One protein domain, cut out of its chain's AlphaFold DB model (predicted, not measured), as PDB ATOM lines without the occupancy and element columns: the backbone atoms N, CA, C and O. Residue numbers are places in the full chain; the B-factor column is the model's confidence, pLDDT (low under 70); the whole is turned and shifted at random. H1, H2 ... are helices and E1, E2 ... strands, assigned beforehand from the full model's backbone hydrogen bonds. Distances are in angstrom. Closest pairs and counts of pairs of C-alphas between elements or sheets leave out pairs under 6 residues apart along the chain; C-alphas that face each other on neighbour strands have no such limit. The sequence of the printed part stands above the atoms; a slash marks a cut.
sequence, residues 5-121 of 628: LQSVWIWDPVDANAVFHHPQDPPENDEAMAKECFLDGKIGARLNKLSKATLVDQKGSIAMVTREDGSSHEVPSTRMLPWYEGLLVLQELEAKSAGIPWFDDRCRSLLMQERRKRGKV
ATOM      1  N   LEU A   5      13.087 -29.413  27.529       90.38
ATOM      2  CA  LEU A   5      13.500 -30.726  28.007       90.38
ATOM      3  C   LEU A   5      13.052 -30.890  29.463       90.38
ATOM      4  O   LEU A   5      13.457 -30.122  30.341       90.38
ATOM      5  N   GLN A   6      12.166 -31.852  29.701       96.00
ATOM      6  CA  GLN A   6      11.577 -32.087  31.011       96.00
ATOM      7  C   GLN A   6      12.419 -33.122  31.754       96.00
ATOM      8  O   GLN A   6      12.589 -34.248  31.295       96.00
ATOM      9  N   SER A   7      12.952 -32.753  32.916       97.44
ATOM     10  CA  SER A   7      13.621 -33.715  33.795       97.44
ATOM     11  C   SER A   7      12.591 -34.665  34.404       97.44
ATOM     12  O   SER A   7      11.491 -34.246  34.769       97.44
ATOM     13  N   VAL A   8      12.943 -35.942  34.495       98.12
ATOM     14  CA  VAL A   8      12.095 -37.039  34.974       98.12
ATOM     15  C   VAL A   8      12.953 -38.022  35.764       98.12
ATOM     16  O   VAL A   8      14.185 -37.979  35.714       98.12
ATOM     17  N   TRP A   9      12.300 -38.913  36.492       98.31
ATOM     18  CA  TRP A   9      12.949 -40.050  37.123       98.31
ATOM     19  C   TRP A   9      12.518 -41.339  36.437       98.31
ATOM     20  O   TRP A   9      11.410 -41.417  35.911       98.31
ATOM     21  N   ILE A  10      13.387 -42.339  36.449       98.06
ATOM     22  CA  ILE A  10      13.108 -43.684  35.954       98.06
ATOM     23  C   ILE A  10      13.282 -44.645  37.120       98.06
ATOM     24  O   ILE A  10      14.296 -44.593  37.822       98.06
ATOM     25  N   TRP A  11      12.313 -45.532  37.302       97.94
ATOM     26  CA  TRP A  11      12.466 -46.684  38.174       97.94
ATOM     27  C   TRP A  11      13.377 -47.719  37.515       97.94
ATOM     28  O   TRP A  11      13.064 -48.248  36.448       97.94
ATOM     29  N   ASP A  12      14.487 -48.026  38.176       97.25
ATOM     30  CA  ASP A  12      15.409 -49.096  37.801       97.25
ATOM     31  C   ASP A  12      15.460 -50.155  38.911       97.25
ATOM     32  O   ASP A  12      15.209 -49.831  40.076       97.25
ATOM     33  N   PRO A  13      15.797 -51.417  38.602       96.62
ATOM     34  CA  PRO A  13      16.115 -52.379  39.648       96.62
ATOM     35  C   PRO A  13      17.399 -51.954  40.381       96.62
ATOM     36  O   PRO A  13      18.302 -51.338  39.798       96.62
ATOM     37  N   VAL A  14      17.487 -52.256  41.680       95.12
ATOM     38  CA  VAL A  14      18.709 -51.976  42.456       95.12
ATOM     39  C   VAL A  14      19.894 -52.750  41.866       95.12
ATOM     40  O   VAL A  14      20.912 -52.130  41.535       95.12
ATOM     41  N   ASP A  15      19.716 -54.057  41.655       94.44
ATOM     42  CA  ASP A  15      20.642 -54.923  40.921       94.44
ATOM     43  C   ASP A  15      20.435 -54.762  39.409       94.44
ATOM     44  O   ASP A  15      19.339 -54.965  38.891       94.44
ATOM     45  N   ALA A  16      21.501 -54.410  38.691       92.75
ATOM     46  CA  ALA A  16      21.466 -54.216  37.244       92.75
ATOM     47  C   ALA A  16      21.112 -55.496  36.465       92.75
ATOM     48  O   ALA A  16      20.647 -55.398  35.333       92.75
ATOM     49  N   ASN A  17      21.319 -56.676  37.061       94.19
ATOM     50  CA  ASN A  17      20.994 -57.964  36.450       94.19
ATOM     51  C   ASN A  17      19.586 -58.465  36.806       94.19
ATOM     52  O   ASN A  17      19.140 -59.468  36.245       94.19
ATOM     53  N   ALA A  18      18.891 -57.809  37.740       92.06
ATOM     54  CA  ALA A  18      17.563 -58.232  38.153       92.06
ATOM     55  C   ALA A  18      16.500 -57.859  37.113       92.06
ATOM     56  O   ALA A  18      16.578 -56.835  36.427       92.06
ATOM     57  N   VAL A  19      15.463 -58.693  37.030       91.44
ATOM     58  CA  VAL A  19      14.259 -58.369  36.267       91.44
ATOM     59  C   VAL A  19      13.610 -57.148  36.909       91.44
ATOM     60  O   VAL A  19      13.483 -57.047  38.127       91.44
ATOM     61  N   PHE A  20      13.217 -56.182  36.083       94.19
ATOM     62  CA  PHE A  20      12.505 -55.022  36.589       94.19
ATOM     63  C   PHE A  20      11.107 -55.423  37.055       94.19
ATOM     64  O   PHE A  20      10.292 -55.881  36.252       94.19
ATOM     65  N   HIS A  21      10.822 -55.130  38.316       93.44
ATOM     66  CA  HIS A  21       9.485 -55.158  38.882       93.44
ATOM     67  C   HIS A  21       9.029 -53.732  39.146       93.44
ATOM     68  O   HIS A  21       9.793 -52.915  39.666       93.44
ATOM     69  N   HIS A  22       7.805 -53.414  38.735       95.62
ATOM     70  CA  HIS A  22       7.275 -52.075  38.908       95.62
ATOM     71  C   HIS A  22       7.018 -51.812  40.400       95.62
ATOM     72  O   HIS A  22       6.429 -52.662  41.061       95.62
ATOM     73  N   PRO A  23       7.393 -50.645  40.950       95.31
ATOM     74  CA  PRO A  23       7.255 -50.378  42.385       95.31
ATOM     75  C   PRO A  23       5.800 -50.267  42.855       95.31
ATOM     76  O   PRO A  23       5.563 -50.153  44.050       95.31
ATOM     77  N   GLN A  24       4.832 -50.244  41.937       95.19
ATOM     78  CA  GLN A  24       3.396 -50.259  42.244       95.19
ATOM     79  C   GLN A  24       2.781 -51.651  42.100       95.19
ATOM     80  O   GLN A  24       1.606 -51.807  42.402       95.19
ATOM     81  N   ASP A  25       3.535 -52.644  41.630       92.12
ATOM     82  CA  ASP A  25       3.003 -53.980  41.384       92.12
ATOM     83  C   ASP A  25       3.369 -54.869  42.574       92.12
ATOM     84  O   ASP A  25       4.560 -55.140  42.780       92.12
ATOM     85  N   PRO A  26       2.391 -55.353  43.359       88.56
ATOM     86  CA  PRO A  26       2.672 -56.441  44.274       88.56
ATOM     87  C   PRO A  26       3.104 -57.681  43.469       88.56
ATOM     88  O   PRO A  26       2.738 -57.823  42.297       88.56
ATOM     89  N   PRO A  27       3.890 -58.593  44.064       85.81
ATOM     90  CA  PRO A  27       4.300 -59.836  43.419       85.81
ATOM     91  C   PRO A  27       3.088 -60.745  43.148       85.81
ATOM     92  O   PRO A  27       2.726 -61.613  43.943       85.81
ATOM     93  N   GLU A  28       2.434 -60.533  42.006       82.00
ATOM     94  CA  GLU A  28       1.304 -61.330  41.537       82.00
ATOM     95  C   GLU A  28       1.800 -62.697  41.053       82.00
ATOM     96  O   GLU A  28       2.503 -62.800  40.049       82.00
ATOM     97  N   ASN A  29       1.384 -63.767  41.732       77.75
ATOM     98  CA  ASN A  29       1.666 -65.158  41.349       77.75
ATOM     99  C   ASN A  29       3.159 -65.561  41.344       77.75
ATOM    100  O   ASN A  29       3.492 -66.631  40.836       77.75
ATOM    101  N   ASP A  30       4.039 -64.756  41.947       84.56
ATOM    102  CA  ASP A  30       5.453 -65.081  42.164       84.56
ATOM    103  C   ASP A  30       5.735 -65.198  43.668       84.56
ATOM    104  O   ASP A  30       5.990 -64.218  44.363       84.56
ATOM    105  N   GLU A  31       5.648 -66.419  44.196       83.19
ATOM    106  CA  GLU A  31       5.857 -66.687  45.623       83.19
ATOM    107  C   GLU A  31       7.298 -66.425  46.071       83.19
ATOM    108  O   GLU A  31       7.516 -66.037  47.219       83.19
ATOM    109  N   ALA A  32       8.280 -66.613  45.183       86.12
ATOM    110  CA  ALA A  32       9.670 -66.323  45.510       86.12
ATOM    111  C   ALA A  32       9.834 -64.819  45.736       86.12
ATOM    112  O   ALA A  32      10.347 -64.410  46.775       86.12
ATOM    113  N   MET A  33       9.298 -64.011  44.821       85.94
ATOM    114  CA  MET A  33       9.293 -62.561  44.963       85.94
ATOM    115  C   MET A  33       8.430 -62.101  46.148       85.94
ATOM    116  O   MET A  33       8.842 -61.216  46.885       85.94
ATOM    117  N   ALA A  34       7.272 -62.719  46.397       86.81
ATOM    118  CA  ALA A  34       6.440 -62.407  47.562       86.81
ATOM    119  C   ALA A  34       7.163 -62.694  48.881       86.81
ATOM    120  O   ALA A  34       7.118 -61.879  49.800       86.81
ATOM    121  N   LYS A  35       7.883 -63.815  48.972       87.12
ATOM    122  CA  LYS A  35       8.732 -64.123  50.123       87.12
ATOM    123  C   LYS A  35       9.845 -63.090  50.282       87.12
ATOM    124  O   LYS A  35      10.028 -62.575  51.381       87.12
ATOM    125  N   GLU A  36      10.549 -62.759  49.205       88.56
ATOM    126  CA  GLU A  36      11.596 -61.738  49.246       88.56
ATOM    127  C   GLU A  36      11.050 -60.374  49.695       88.56
ATOM    128  O   GLU A  36      11.633 -59.720  50.559       88.56
ATOM    129  N   CYS A  37       9.905 -59.961  49.156       88.06
ATOM    130  CA  CYS A  37       9.250 -58.712  49.511       88.06
ATOM    131  C   CYS A  37       8.783 -58.718  50.975       88.06
ATOM    132  O   CYS A  37       9.239 -57.902  51.774       88.06
ATOM    133  N   PHE A  38       7.907 -59.648  51.351       85.38
ATOM    134  CA  PHE A  38       7.155 -59.570  52.605       85.38
ATOM    135  C   PHE A  38       7.835 -60.245  53.798       85.38
ATOM    136  O   PHE A  38       7.631 -59.815  54.929       85.38
ATOM    137  N   LEU A  39       8.648 -61.284  53.575       84.38
ATOM    138  CA  LEU A  39       9.367 -61.974  54.656       84.38
ATOM    139  C   LEU A  39      10.798 -61.461  54.801       84.38
ATOM    140  O   LEU A  39      11.237 -61.197  55.919       84.38
ATOM    141  N   ASP A  40      11.510 -61.274  53.687       87.75
ATOM    142  CA  ASP A  40      12.893 -60.779  53.723       87.75
ATOM    143  C   ASP A  40      12.962 -59.238  53.741       87.75
ATOM    144  O   ASP A  40      14.042 -58.648  53.857       87.75
ATOM    145  N   GLY A  41      11.811 -58.563  53.630       86.94
ATOM    146  CA  GLY A  41      11.706 -57.106  53.662       86.94
ATOM    147  C   GLY A  41      12.415 -56.431  52.485       86.94
ATOM    148  O   GLY A  41      12.949 -55.328  52.645       86.94
ATOM    149  N   LYS A  42      12.495 -57.088  51.318       90.19
ATOM    150  CA  LYS A  42      13.047 -56.528  50.071       90.19
ATOM    151  C   LYS A  42      11.973 -55.785  49.270       90.19
ATOM    152  O   LYS A  42      11.739 -56.072  48.102       90.19
ATOM    153  N   ILE A  43      11.332 -54.809  49.899       92.44
ATOM    154  CA  ILE A  43      10.335 -53.927  49.273       92.44
ATOM    155  C   ILE A  43      10.881 -52.512  49.083       92.44
ATOM    156  O   ILE A  43      11.948 -52.153  49.598       92.44
ATOM    157  N   GLY A  44      10.143 -51.700  48.330       94.50
ATOM    158  CA  GLY A  44      10.406 -50.276  48.200       94.50
ATOM    159  C   GLY A  44      11.808 -49.971  47.675       94.50
ATOM    160  O   GLY A  44      12.252 -50.483  46.643       94.50
ATOM    161  N   ALA A  45      12.540 -49.166  48.446       94.88
ATOM    162  CA  ALA A  45      13.897 -48.718  48.139       94.88
ATOM    163  C   ALA A  45      14.953 -49.828  48.059       94.88
ATOM    164  O   ALA A  45      16.066 -49.580  47.595       94.88
ATOM    165  N   ARG A  46      14.641 -51.044  48.513       94.38
ATOM    166  CA  ARG A  46      15.540 -52.201  48.387       94.38
ATOM    167  C   ARG A  46      15.356 -52.952  47.071       94.38
ATOM    168  O   ARG A  46      16.282 -53.639  46.652       94.38
ATOM    169  N   LEU A  47      14.201 -52.801  46.426       93.44
ATOM    170  CA  LEU A  47      13.874 -53.456  45.161       93.44
ATOM    171  C   LEU A  47      14.158 -52.538  43.968       93.44
ATOM    172  O   LEU A  47      14.773 -52.951  42.980       93.44
ATOM    173  N   ASN A  48      13.770 -51.266  44.088       96.19
ATOM    174  CA  ASN A  48      13.920 -50.275  43.031       96.19
ATOM    175  C   ASN A  48      14.762 -49.076  43.481       96.19
ATOM    176  O   ASN A  48      14.738 -48.663  44.640       96.19
ATOM    177  N   LYS A  49      15.472 -48.480  42.523       96.56
ATOM    178  CA  LYS A  49      16.177 -47.205  42.668       96.56
ATOM    179  C   LYS A  49      15.644 -46.175  41.681       96.56
ATOM    180  O   LYS A  49      15.065 -46.526  40.652       96.56
ATOM    181  N   LEU A  50      15.875 -44.903  41.995       97.69
ATOM    182  CA  LEU A  50      15.543 -43.789  41.114       97.69
ATOM    183  C   LEU A  50      16.769 -43.345  40.319       97.69
ATOM    184  O   LEU A  50      17.760 -42.884  40.885       97.69
ATOM    185  N   SER A  51      16.662 -43.415  38.997       97.38
ATOM    186  CA  SER A  51      17.661 -42.890  38.070       97.38
ATOM    187  C   SER A  51      17.166 -41.598  37.441       97.38
ATOM    188  O   SER A  51      16.071 -41.536  36.877       97.38
ATOM    189  N   LYS A  52      17.975 -40.544  37.519       97.62
ATOM    190  CA  LYS A  52      17.669 -39.266  36.878       97.62
ATOM    191  C   LYS A  52      17.794 -39.375  35.358       97.62
ATOM    192  O   LYS A  52      18.765 -39.936  34.847       97.62
ATOM    193  N   ALA A  53      16.836 -38.789  34.646       98.06
ATOM    194  CA  ALA A  53      16.847 -38.715  33.193       98.06
ATOM    195  C   ALA A  53      16.170 -37.441  32.667       98.06
ATOM    196  O   ALA A  53      15.536 -36.676  33.399       98.06
ATOM    197  N   THR A  54      16.320 -37.211  31.368       98.00
ATOM    198  CA  THR A  54      15.676 -36.125  30.627       98.00
ATOM    199  C   THR A  54      14.745 -36.725  29.586       98.00
ATOM    200  O   THR A  54      15.191 -37.506  28.750       98.00
ATOM    201  N   LEU A  55      13.462 -36.369  29.629       97.75
ATOM    202  CA  LEU A  55      12.479 -36.771  28.629       97.75
ATOM    203  C   LEU A  55      12.756 -36.040  27.311       97.75
ATOM    204  O   LEU A  55      12.764 -34.807  27.274       97.75
ATOM    205  N   VAL A  56      12.987 -36.814  26.251       97.12
ATOM    206  CA  VAL A  56      13.255 -36.318  24.894       97.12
ATOM    207  C   VAL A  56      11.971 -36.296  24.071       97.12
ATOM    208  O   VAL A  56      11.654 -35.277  23.463       97.12
ATOM    209  N   ASP A  57      11.237 -37.410  24.066       96.44
ATOM    210  CA  ASP A  57       9.988 -37.590  23.317       96.44
ATOM    211  C   ASP A  57       9.102 -38.633  24.016       96.44
ATOM    212  O   ASP A  57       9.608 -39.513  24.714       96.44
ATOM    213  N   GLN A  58       7.785 -38.559  23.827       96.75
ATOM    214  CA  GLN A  58       6.839 -39.544  24.350       96.75
ATOM    215  C   GLN A  58       5.786 -39.884  23.297       96.75
ATOM    216  O   GLN A  58       5.013 -39.028  22.867       96.75
ATOM    217  N   LYS A  59       5.721 -41.165  22.922       95.88
ATOM    218  CA  LYS A  59       4.774 -41.698  21.939       95.88
ATOM    219  C   LYS A  59       3.961 -42.821  22.575       95.88
ATOM    220  O   LYS A  59       4.405 -43.962  22.669       95.88
ATOM    221  N   GLY A  60       2.750 -42.488  23.021       94.38
ATOM    222  CA  GLY A  60       1.861 -43.441  23.686       94.38
ATOM    223  C   GLY A  60       2.440 -43.952  25.011       94.38
ATOM    224  O   GLY A  60       2.710 -43.164  25.919       94.38
ATOM    225  N   SER A  61       2.617 -45.272  25.119       94.81
ATOM    226  CA  SER A  61       3.119 -45.966  26.315       94.81
ATOM    227  C   SER A  61       4.646 -46.061  26.399       94.81
ATOM    228  O   SER A  61       5.160 -46.627  27.362       94.81
ATOM    229  N   ILE A  62       5.376 -45.524  25.419       97.00
ATOM    230  CA  ILE A  62       6.842 -45.543  25.379       97.00
ATOM    231  C   ILE A  62       7.360 -44.105  25.365       97.00
ATOM    232  O   ILE A  62       6.845 -43.235  24.657       97.00
ATOM    233  N   ALA A  63       8.396 -43.856  26.157       97.38
ATOM    234  CA  ALA A  63       9.104 -42.593  26.226       97.38
ATOM    235  C   ALA A  63      10.580 -42.781  25.878       97.38
ATOM    236  O   ALA A  63      11.224 -43.727  26.329       97.38
ATOM    237  N   MET A  64      11.116 -41.845  25.102       97.69
ATOM    238  CA  MET A  64      12.541 -41.732  24.838       97.69
ATOM    239  C   MET A  64      13.163 -40.829  25.898       97.69
ATOM    240  O   MET A  64      12.782 -39.663  26.042       97.69
ATOM    241  N   VAL A  65      14.132 -41.353  26.637       97.94
ATOM    242  CA  VAL A  65      14.781 -40.653  27.749       97.94
ATOM    243  C   VAL A  65      16.295 -40.687  27.597       97.94
ATOM    244  O   VAL A  65      16.859 -41.703  27.204       97.94
ATOM    245  N   THR A  66      16.961 -39.590  27.949       97.94
ATOM    246  CA  THR A  66      18.425 -39.519  28.029       97.94
ATOM    247  C   THR A  66      18.855 -39.542  29.491       97.94
ATOM    248  O   THR A  66      18.461 -38.669  30.271       97.94
ATOM    249  N   ARG A  67      19.635 -40.556  29.875       96.81
ATOM    250  CA  ARG A  67      20.182 -40.730  31.231       96.81
ATOM    251  C   ARG A  67      21.354 -39.770  31.470       96.81
ATOM    252  O   ARG A  67      21.837 -39.114  30.549       96.81
ATOM    253  N   GLU A  68      21.813 -39.655  32.718       93.81
ATOM    254  CA  GLU A  68      22.916 -38.736  33.064       93.81
ATOM    255  C   GLU A  68      24.265 -39.087  32.417       93.81
ATOM    256  O   GLU A  68      25.110 -38.208  32.283       93.81
ATOM    257  N   ASP A  69      24.456 -40.329  31.973       94.25
ATOM    258  CA  ASP A  69      25.621 -40.758  31.188       94.25
ATOM    259  C   ASP A  69      25.539 -40.361  29.697       94.25
ATOM    260  O   ASP A  69      26.441 -40.669  28.920       94.25
ATOM    261  N   GLY A  70      24.464 -39.679  29.285       96.12
ATOM    262  CA  GLY A  70      24.225 -39.268  27.903       96.12
ATOM    263  C   GLY A  70      23.610 -40.353  27.017       96.12
ATOM    264  O   GLY A  70      23.304 -40.074  25.860       96.12
ATOM    265  N   SER A  71      23.389 -41.564  27.535       96.56
ATOM    266  CA  SER A  71      22.766 -42.647  26.774       96.56
ATOM    267  C   SER A  71      21.254 -42.440  26.633       96.56
ATOM    268  O   SER A  71      20.571 -42.038  27.581       96.56
ATOM    269  N   SER A  72      20.725 -42.710  25.438       97.19
ATOM    270  CA  SER A  72      19.291 -42.641  25.140       97.19
ATOM    271  C   SER A  72      18.662 -44.029  25.168       97.19
ATOM    272  O   SER A  72      19.204 -44.968  24.590       97.19
ATOM    273  N   HIS A  73      17.514 -44.145  25.833       96.69
ATOM    274  CA  HIS A  73      16.788 -45.399  26.025       96.69
ATOM    275  C   HIS A  73      15.301 -45.210  25.753       96.69
ATOM    276  O   HIS A  73      14.727 -44.179  26.108       96.69
ATOM    277  N   GLU A  74      14.668 -46.242  25.209       97.75
ATOM    278  CA  GLU A  74      13.214 -46.372  25.228       97.75
ATOM    279  C   GLU A  74      12.789 -47.010  26.550       97.75
ATOM    280  O   GLU A  74      13.239 -48.101  26.906       97.75
ATOM    281  N   VAL A  75      11.929 -46.325  27.297       97.12
ATOM    282  CA  VAL A  75      11.377 -46.822  28.560       97.12
ATOM    283  C   VAL A  75       9.852 -46.789  28.514       97.12
ATOM    284  O   VAL A  75       9.280 -45.839  27.974       97.12
ATOM    285  N   PRO A  76       9.156 -47.786  29.091       96.75
ATOM    286  CA  PRO A  76       7.718 -47.680  29.291       96.75
ATOM    287  C   PRO A  76       7.394 -46.435  30.121       96.75
ATOM    288  O   PRO A  76       8.041 -46.188  31.142       96.75
ATOM    289  N   SER A  77       6.381 -45.669  29.715       95.56
ATOM    290  CA  SER A  77       5.967 -44.437  30.402       95.56
ATOM    291  C   SER A  77       5.560 -44.685  31.856       95.56
ATOM    292  O   SER A  77       5.703 -43.801  32.691       95.56
ATOM    293  N   THR A  78       5.126 -45.904  32.178       94.62
ATOM    294  CA  THR A  78       4.798 -46.341  33.541       94.62
ATOM    295  C   THR A  78       6.022 -46.364  34.455       94.62
ATOM    296  O   THR A  78       5.917 -46.005  35.620       94.62
ATOM    297  N   ARG A  79       7.225 -46.651  33.927       96.44
ATOM    298  CA  ARG A  79       8.478 -46.583  34.706       96.44
ATOM    299  C   ARG A  79       8.925 -45.160  35.013       96.44
ATOM    300  O   ARG A  79       9.886 -44.982  35.764       96.44
ATOM    301  N   MET A  80       8.300 -44.159  34.402       97.31
ATOM    302  CA  MET A  80       8.662 -42.772  34.624       97.31
ATOM    303  C   MET A  80       7.935 -42.211  35.833       97.31
ATOM    304  O   MET A  80       6.720 -42.327  35.971       97.31
ATOM    305  N   LEU A  81       8.685 -41.507  36.669       97.50
ATOM    306  CA  LEU A  81       8.158 -40.784  37.807       97.50
ATOM    307  C   LEU A  81       8.340 -39.269  37.588       97.50
ATOM    308  O   LEU A  81       9.426 -38.827  37.185       97.50
ATOM    309  N   PRO A  82       7.303 -38.440  37.838       97.06
ATOM    310  CA  PRO A  82       7.423 -36.989  37.764       97.06
ATOM    311  C   PRO A  82       8.592 -36.464  38.605       97.06
ATOM    312  O   PRO A  82       8.826 -36.923  39.721       97.06
ATOM    313  N   TRP A  83       9.301 -35.446  38.099       97.38
ATOM    314  CA  TRP A  83      10.485 -34.880  38.765       97.38
ATOM    315  C   TRP A  83      10.265 -34.581  40.250       97.38
ATOM    316  O   TRP A  83      11.075 -34.955  41.093       97.38
ATOM    317  N   TYR A  84       9.151 -33.912  40.561       97.81
ATOM    318  CA  TYR A  84       8.837 -33.492  41.923       97.81
ATOM    319  C   TYR A  84       8.502 -34.676  42.835       97.81
ATOM    320  O   TYR A  84       8.899 -34.674  43.994       97.81
ATOM    321  N   GLU A  85       7.840 -35.710  42.308       98.00
ATOM    322  CA  GLU A  85       7.556 -36.943  43.050       98.00
ATOM    323  C   GLU A  85       8.843 -37.686  43.420       98.00
ATOM    324  O   GLU A  85       8.984 -38.128  44.558       98.00
ATOM    325  N   GLY A  86       9.834 -37.741  42.524       98.00
ATOM    326  CA  GLY A  86      11.134 -38.316  42.874       98.00
ATOM    327  C   GLY A  86      11.889 -37.503  43.928       98.00
ATOM    328  O   GLY A  86      12.522 -38.085  44.800       98.00
ATOM    329  N   LEU A  87      11.767 -36.167  43.938       98.25
ATOM    330  CA  LEU A  87      12.330 -35.351  45.026       98.25
ATOM    331  C   LEU A  87      11.662 -35.638  46.379       98.25
ATOM    332  O   LEU A  87      12.349 -35.613  47.399       98.25
ATOM    333  N   LEU A  88      10.356 -35.926  46.390       98.19
ATOM    334  CA  LEU A  88       9.637 -36.340  47.599       98.19
ATOM    335  C   LEU A  88      10.126 -37.703  48.104       98.19
ATOM    336  O   LEU A  88      10.335 -37.859  49.304       98.19
ATOM    337  N   VAL A  89      10.408 -38.649  47.200       97.69
ATOM    338  CA  VAL A  89      11.041 -39.932  47.557       97.69
ATOM    339  C   VAL A  89      12.422 -39.715  48.174       97.69
ATOM    340  O   VAL A  89      12.702 -40.245  49.245       97.69
ATOM    341  N   LEU A  90      13.283 -38.903  47.549       97.44
ATOM    342  CA  LEU A  90      14.616 -38.620  48.097       97.44
ATOM    343  C   LEU A  90      14.547 -37.924  49.466       97.44
ATOM    344  O   LEU A  90      15.368 -38.204  50.334       97.44
ATOM    345  N   GLN A  91      13.580 -37.024  49.667       96.88
ATOM    346  CA  GLN A  91      13.344 -36.370  50.956       96.88
ATOM    347  C   GLN A  91      12.916 -37.365  52.039       96.88
ATOM    348  O   GLN A  91      13.392 -37.268  53.169       96.88
ATOM    349  N   GLU A  92      12.046 -38.313  51.702       97.00
ATOM    350  CA  GLU A  92      11.592 -39.345  52.633       97.00
ATOM    351  C   GLU A  92      12.729 -40.313  53.007       97.00
ATOM    352  O   GLU A  92      12.917 -40.633  54.183       97.00
ATOM    353  N   LEU A  93      13.552 -40.711  52.030       96.19
ATOM    354  CA  LEU A  93      14.754 -41.515  52.270       96.19
ATOM    355  C   LEU A  93      15.774 -40.786  53.154       96.19
ATOM    356  O   LEU A  93      16.354 -41.395  54.055       96.19
ATOM    357  N   GLU A  94      15.969 -39.480  52.937       95.94
ATOM    358  CA  GLU A  94      16.830 -38.651  53.785       95.94
ATOM    359  C   GLU A  94      16.340 -38.637  55.238       95.94
ATOM    360  O   GLU A  94      17.150 -38.797  56.151       95.94
ATOM    361  N   ALA A  95      15.029 -38.490  55.451       94.25
ATOM    362  CA  ALA A  95      14.433 -38.434  56.782       94.25
ATOM    363  C   ALA A  95      14.535 -39.771  57.533       94.25
ATOM    364  O   ALA A  95      14.838 -39.787  58.726       94.25
ATOM    365  N   LYS A  96      14.326 -40.897  56.842       91.38
ATOM    366  CA  LYS A  96      14.334 -42.232  57.461       91.38
ATOM    367  C   LYS A  96      15.731 -42.798  57.727       91.38
ATOM    368  O   LYS A  96      15.838 -43.797  58.430       91.38
ATOM    369  N   SER A  97      16.795 -42.174  57.207       67.75
ATOM    370  CA  SER A  97      18.209 -42.552  57.432       67.75
ATOM    371  C   SER A  97      18.547 -44.033  57.170       67.75
ATOM    372  O   SER A  97      19.587 -44.524  57.606       67.75
ATOM    373  N   ALA A  98      17.679 -44.764  56.465       63.12
ATOM    374  CA  ALA A  98      17.800 -46.203  56.288       63.12
ATOM    375  C   ALA A  98      18.945 -46.508  55.316       63.12
ATOM    376  O   ALA A  98      19.065 -45.839  54.292       63.12
ATOM    377  N   GLY A  99      19.775 -47.506  55.636       83.69
ATOM    378  CA  GLY A  99      20.942 -47.945  54.856       83.69
ATOM    379  C   GLY A  99      20.597 -48.490  53.465       83.69
ATOM    380  O   GLY A  99      20.780 -49.673  53.193       83.69
ATOM    381  N   ILE A 100      20.072 -47.631  52.597       93.69
ATOM    382  CA  ILE A 100      19.737 -47.891  51.203       93.69
ATOM    383  C   ILE A 100      20.996 -47.625  50.368       93.69
ATOM    384  O   ILE A 100      21.392 -46.465  50.241       93.69
ATOM    385  N   PRO A 101      21.632 -48.658  49.779       91.81
ATOM    386  CA  PRO A 101      22.974 -48.526  49.203       91.81
ATOM    387  C   PRO A 101      23.090 -47.523  48.051       91.81
ATOM    388  O   PRO A 101      24.160 -46.967  47.831       91.81
ATOM    389  N   TRP A 102      22.007 -47.303  47.302       95.06
ATOM    390  CA  TRP A 102      22.005 -46.400  46.149       95.06
ATOM    391  C   TRP A 102      21.632 -44.951  46.505       95.06
ATOM    392  O   TRP A 102      21.769 -44.077  45.652       95.06
ATOM    393  N   PHE A 103      21.164 -44.674  47.730       96.38
ATOM    394  CA  PHE A 103      20.871 -43.312  48.184       96.38
ATOM    395  C   PHE A 103      22.144 -42.650  48.734       96.38
ATOM    396  O   PHE A 103      22.378 -42.575  49.943       96.38
ATOM    397  N   ASP A 104      22.989 -42.204  47.810       94.81
ATOM    398  CA  ASP A 104      24.340 -41.704  48.061       94.81
ATOM    399  C   ASP A 104      24.424 -40.161  48.165       94.81
ATOM    400  O   ASP A 104      23.424 -39.429  48.139       94.81
ATOM    401  N   ASP A 105      25.651 -39.640  48.273       95.75
ATOM    402  CA  ASP A 105      25.924 -38.200  48.345       95.75
ATOM    403  C   ASP A 105      25.503 -37.438  47.084       95.75
ATOM    404  O   ASP A 105      25.212 -36.239  47.158       95.75
ATOM    405  N   ARG A 106      25.411 -38.106  45.926       95.69
ATOM    406  CA  ARG A 106      24.907 -37.490  44.694       95.69
ATOM    407  C   ARG A 106      23.406 -37.244  44.806       95.69
ATOM    408  O   ARG A 106      22.967 -36.132  44.505       95.69
ATOM    409  N   CYS A 107      22.630 -38.212  45.297       96.12
ATOM    410  CA  CYS A 107      21.204 -38.017  45.583       96.12
ATOM    411  C   CYS A 107      20.968 -36.886  46.598       96.12
ATOM    412  O   CYS A 107      20.127 -36.011  46.362       96.12
ATOM    413  N   ARG A 108      21.747 -36.844  47.687       96.06
ATOM    414  CA  ARG A 108      21.670 -35.776  48.707       96.06
ATOM    415  C   ARG A 108      22.030 -34.407  48.135       96.06
ATOM    416  O   ARG A 108      21.315 -33.429  48.360       96.06
ATOM    417  N   SER A 109      23.103 -34.334  47.349       96.50
ATOM    418  CA  SER A 109      23.552 -33.095  46.706       96.50
ATOM    419  C   SER A 109      22.512 -32.556  45.731       96.50
ATOM    420  O   SER A 109      22.234 -31.356  45.729       96.50
ATOM    421  N   LEU A 110      21.884 -33.434  44.946       96.62
ATOM    422  CA  LEU A 110      20.811 -33.067  44.027       96.62
ATOM    423  C   LEU A 110      19.569 -32.555  44.769       96.62
ATOM    424  O   LEU A 110      19.015 -31.522  44.393       96.62
ATOM    425  N   LEU A 111      19.157 -33.226  45.849       96.81
ATOM    426  CA  LEU A 111      18.042 -32.775  46.684       96.81
ATOM    427  C   LEU A 111      18.333 -31.400  47.309       96.81
ATOM    428  O   LEU A 111      17.483 -30.510  47.276       96.81
ATOM    429  N   MET A 112      19.549 -31.188  47.818       96.94
ATOM    430  CA  MET A 112      20.000 -29.895  48.341       96.94
ATOM    431  C   MET A 112      20.045 -28.807  47.263       96.94
ATOM    432  O   MET A 112      19.641 -27.669  47.517       96.94
ATOM    433  N   GLN A 113      20.495 -29.135  46.051       96.69
ATOM    434  CA  GLN A 113      20.496 -28.217  44.915       96.69
ATOM    435  C   GLN A 113      19.071 -27.786  44.550       96.69
ATOM    436  O   GLN A 113      18.811 -26.590  44.400       96.69
ATOM    437  N   GLU A 114      18.133 -28.730  44.450       96.62
ATOM    438  CA  GLU A 114      16.734 -28.412  44.155       96.62
ATOM    439  C   GLU A 114      16.078 -27.629  45.298       96.62
ATOM    440  O   GLU A 114      15.329 -26.689  45.024       96.62
ATOM    441  N   ARG A 115      16.432 -27.911  46.562       95.94
ATOM    442  CA  ARG A 115      15.995 -27.110  47.717       95.94
ATOM    443  C   ARG A 115      16.477 -25.659  47.647       95.94
ATOM    444  O   ARG A 115      15.722 -24.739  47.944       95.94
ATOM    445  N   ARG A 116      17.719 -25.429  47.210       95.81
ATOM    446  CA  ARG A 116      18.256 -24.072  46.994       95.81
ATOM    447  C   ARG A 116      17.572 -23.361  45.828       95.81
ATOM    448  O   ARG A 116      17.344 -22.160  45.899       95.81
ATOM    449  N   LYS A 117      17.245 -24.094  44.760       95.50
ATOM    450  CA  LYS A 117      16.661 -23.535  43.534       95.50
ATOM    451  C   LYS A 117      15.173 -23.207  43.664       95.50
ATOM    452  O   LYS A 117      14.730 -22.191  43.141       95.50
ATOM    453  N   ARG A 118      14.392 -24.093  44.286       90.62
ATOM    454  CA  ARG A 118      12.919 -24.019  44.330       90.62
ATOM    455  C   ARG A 118      12.363 -23.741  45.728       90.62
ATOM    456  O   ARG A 118      11.150 -23.631  45.876       90.62
ATOM    457  N   GLY A 119      13.221 -23.643  46.740       92.00
ATOM    458  CA  GLY A 119      12.809 -23.626  48.138       92.00
ATOM    459  C   GLY A 119      12.499 -25.034  48.654       92.00
ATOM    460  O   GLY A 119      12.989 -26.035  48.139       92.00
ATOM    461  N   LYS A 120      11.682 -25.133  49.703       90.88
ATOM    462  CA  LYS A 120      11.390 -26.409  50.368       90.88
ATOM    463  C   LYS A 120      10.636 -27.374  49.436       90.88
ATOM    464  O   LYS A 120       9.623 -27.010  48.840       90.88
ATOM    465  N   VAL A 121      11.096 -28.625  49.355       94.25
ATOM    466  CA  VAL A 121      10.294 -29.729  48.801       94.25
ATOM    467  C   VAL A 121       9.184 -30.027  49.814       94.25
ATOM    468  O   VAL A 121       9.473 -30.298  50.982       94.25
TER     469      VAL A 121
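Overview. This is residues 5 to 121 of the 628 residues of an uncharacterized protein of Symbiodinium microadriaticum (UniProt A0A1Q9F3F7). A strongly twisted sheet of five strands folds over on itself where E2 bends, making a small barrel that is not fully closed, as its edge strands E4 and E5 meet only through their link. H2 follows E5 with no residue between them and packs over E1 with residues 83 to 90, H3 packs steeply on H2, and H1 lies far off at one end of the longest axis, touching no helix. The 117 printed residues hold named elements in the order E1 H1 E2 E3 E4 E5 H2 H3, and the antiparallel sheet has the order E4 E3 E2 E1 E5. The class is mixed, helices and strands; the whole is compact, with a radius of gyration of the C-alphas of 15.0 A and spans of 43 by 37 by 21 A.

Along the chain. E1, residues 6 to 13, begins at C-alpha 6 (11.577, -32.087, 31.011) and is 22.5 A long. H1, residues 31 to 38, is 10.1 A long. E2, residues 48 to 59, is 24.5 A long and bends by 94 degrees at residue 56. E3, residues 62 to 67, measures 15.3 A, E4, residues 72 to 76, 13.3 A, and E5, residues 80 to 82, 6.7 A. H2, residues 83 to 96, is 20.5 A long and begins at C-alpha 83 (10.485, -34.880, 38.765). H3, residues 105 to 118, is 19.7 A long and ends at C-alpha 118 (12.919, -24.019, 44.330).

Arrangement. E2, E3 and E4 form a meander, each strand the antiparallel neighbour of the one before; E2 and E3 are a hairpin, and so are E3 and E4. N 10 and O 51 of E1 and E2 are 2.8 A apart, within hydrogen-bond range, as are N 64 and O 57 of E3 and E2 at 2.8 A, N 63 and O 75 of E3 and E4 at 2.8 A, and N 81 and O 9 of E5 and E1 at 2.8 A. E1 and E4 are only just apart, at 8.2 A. H2 is on one face of the sheet, two layers, a helix over a sheet, at a height of 11.9 A; it is over E1 and runs along the strands, at 20 degrees to E1 on the local plane. The closest C-alphas of H2 and E1 are those of Trp 83 and Val 8, 4.7 A apart. H3 touches H2 with residues 107 to 111 alone, closest at the C-alphas of Leu 87 and Leu 111, 6.5 A, at a steep tilt of 58 degrees, opposite ways. H3 is only just not on the sheet, with 4 pairs of C-alphas within 10 A. H1 is not on the sheet, with 0 such pairs. In H1, H2 and H3 every O i to N i+4 pair is within hydrogen-bond range.

Size, cuts and confidence. The C-alphas farthest apart are those of Asn 29 and Arg 116, 44.7 A. The printed part has no cut. The link from E1 to H1, 17 residues, is long. The mean pLDDT of the printed part is 93.7, and residues 97 to 98 are under 70.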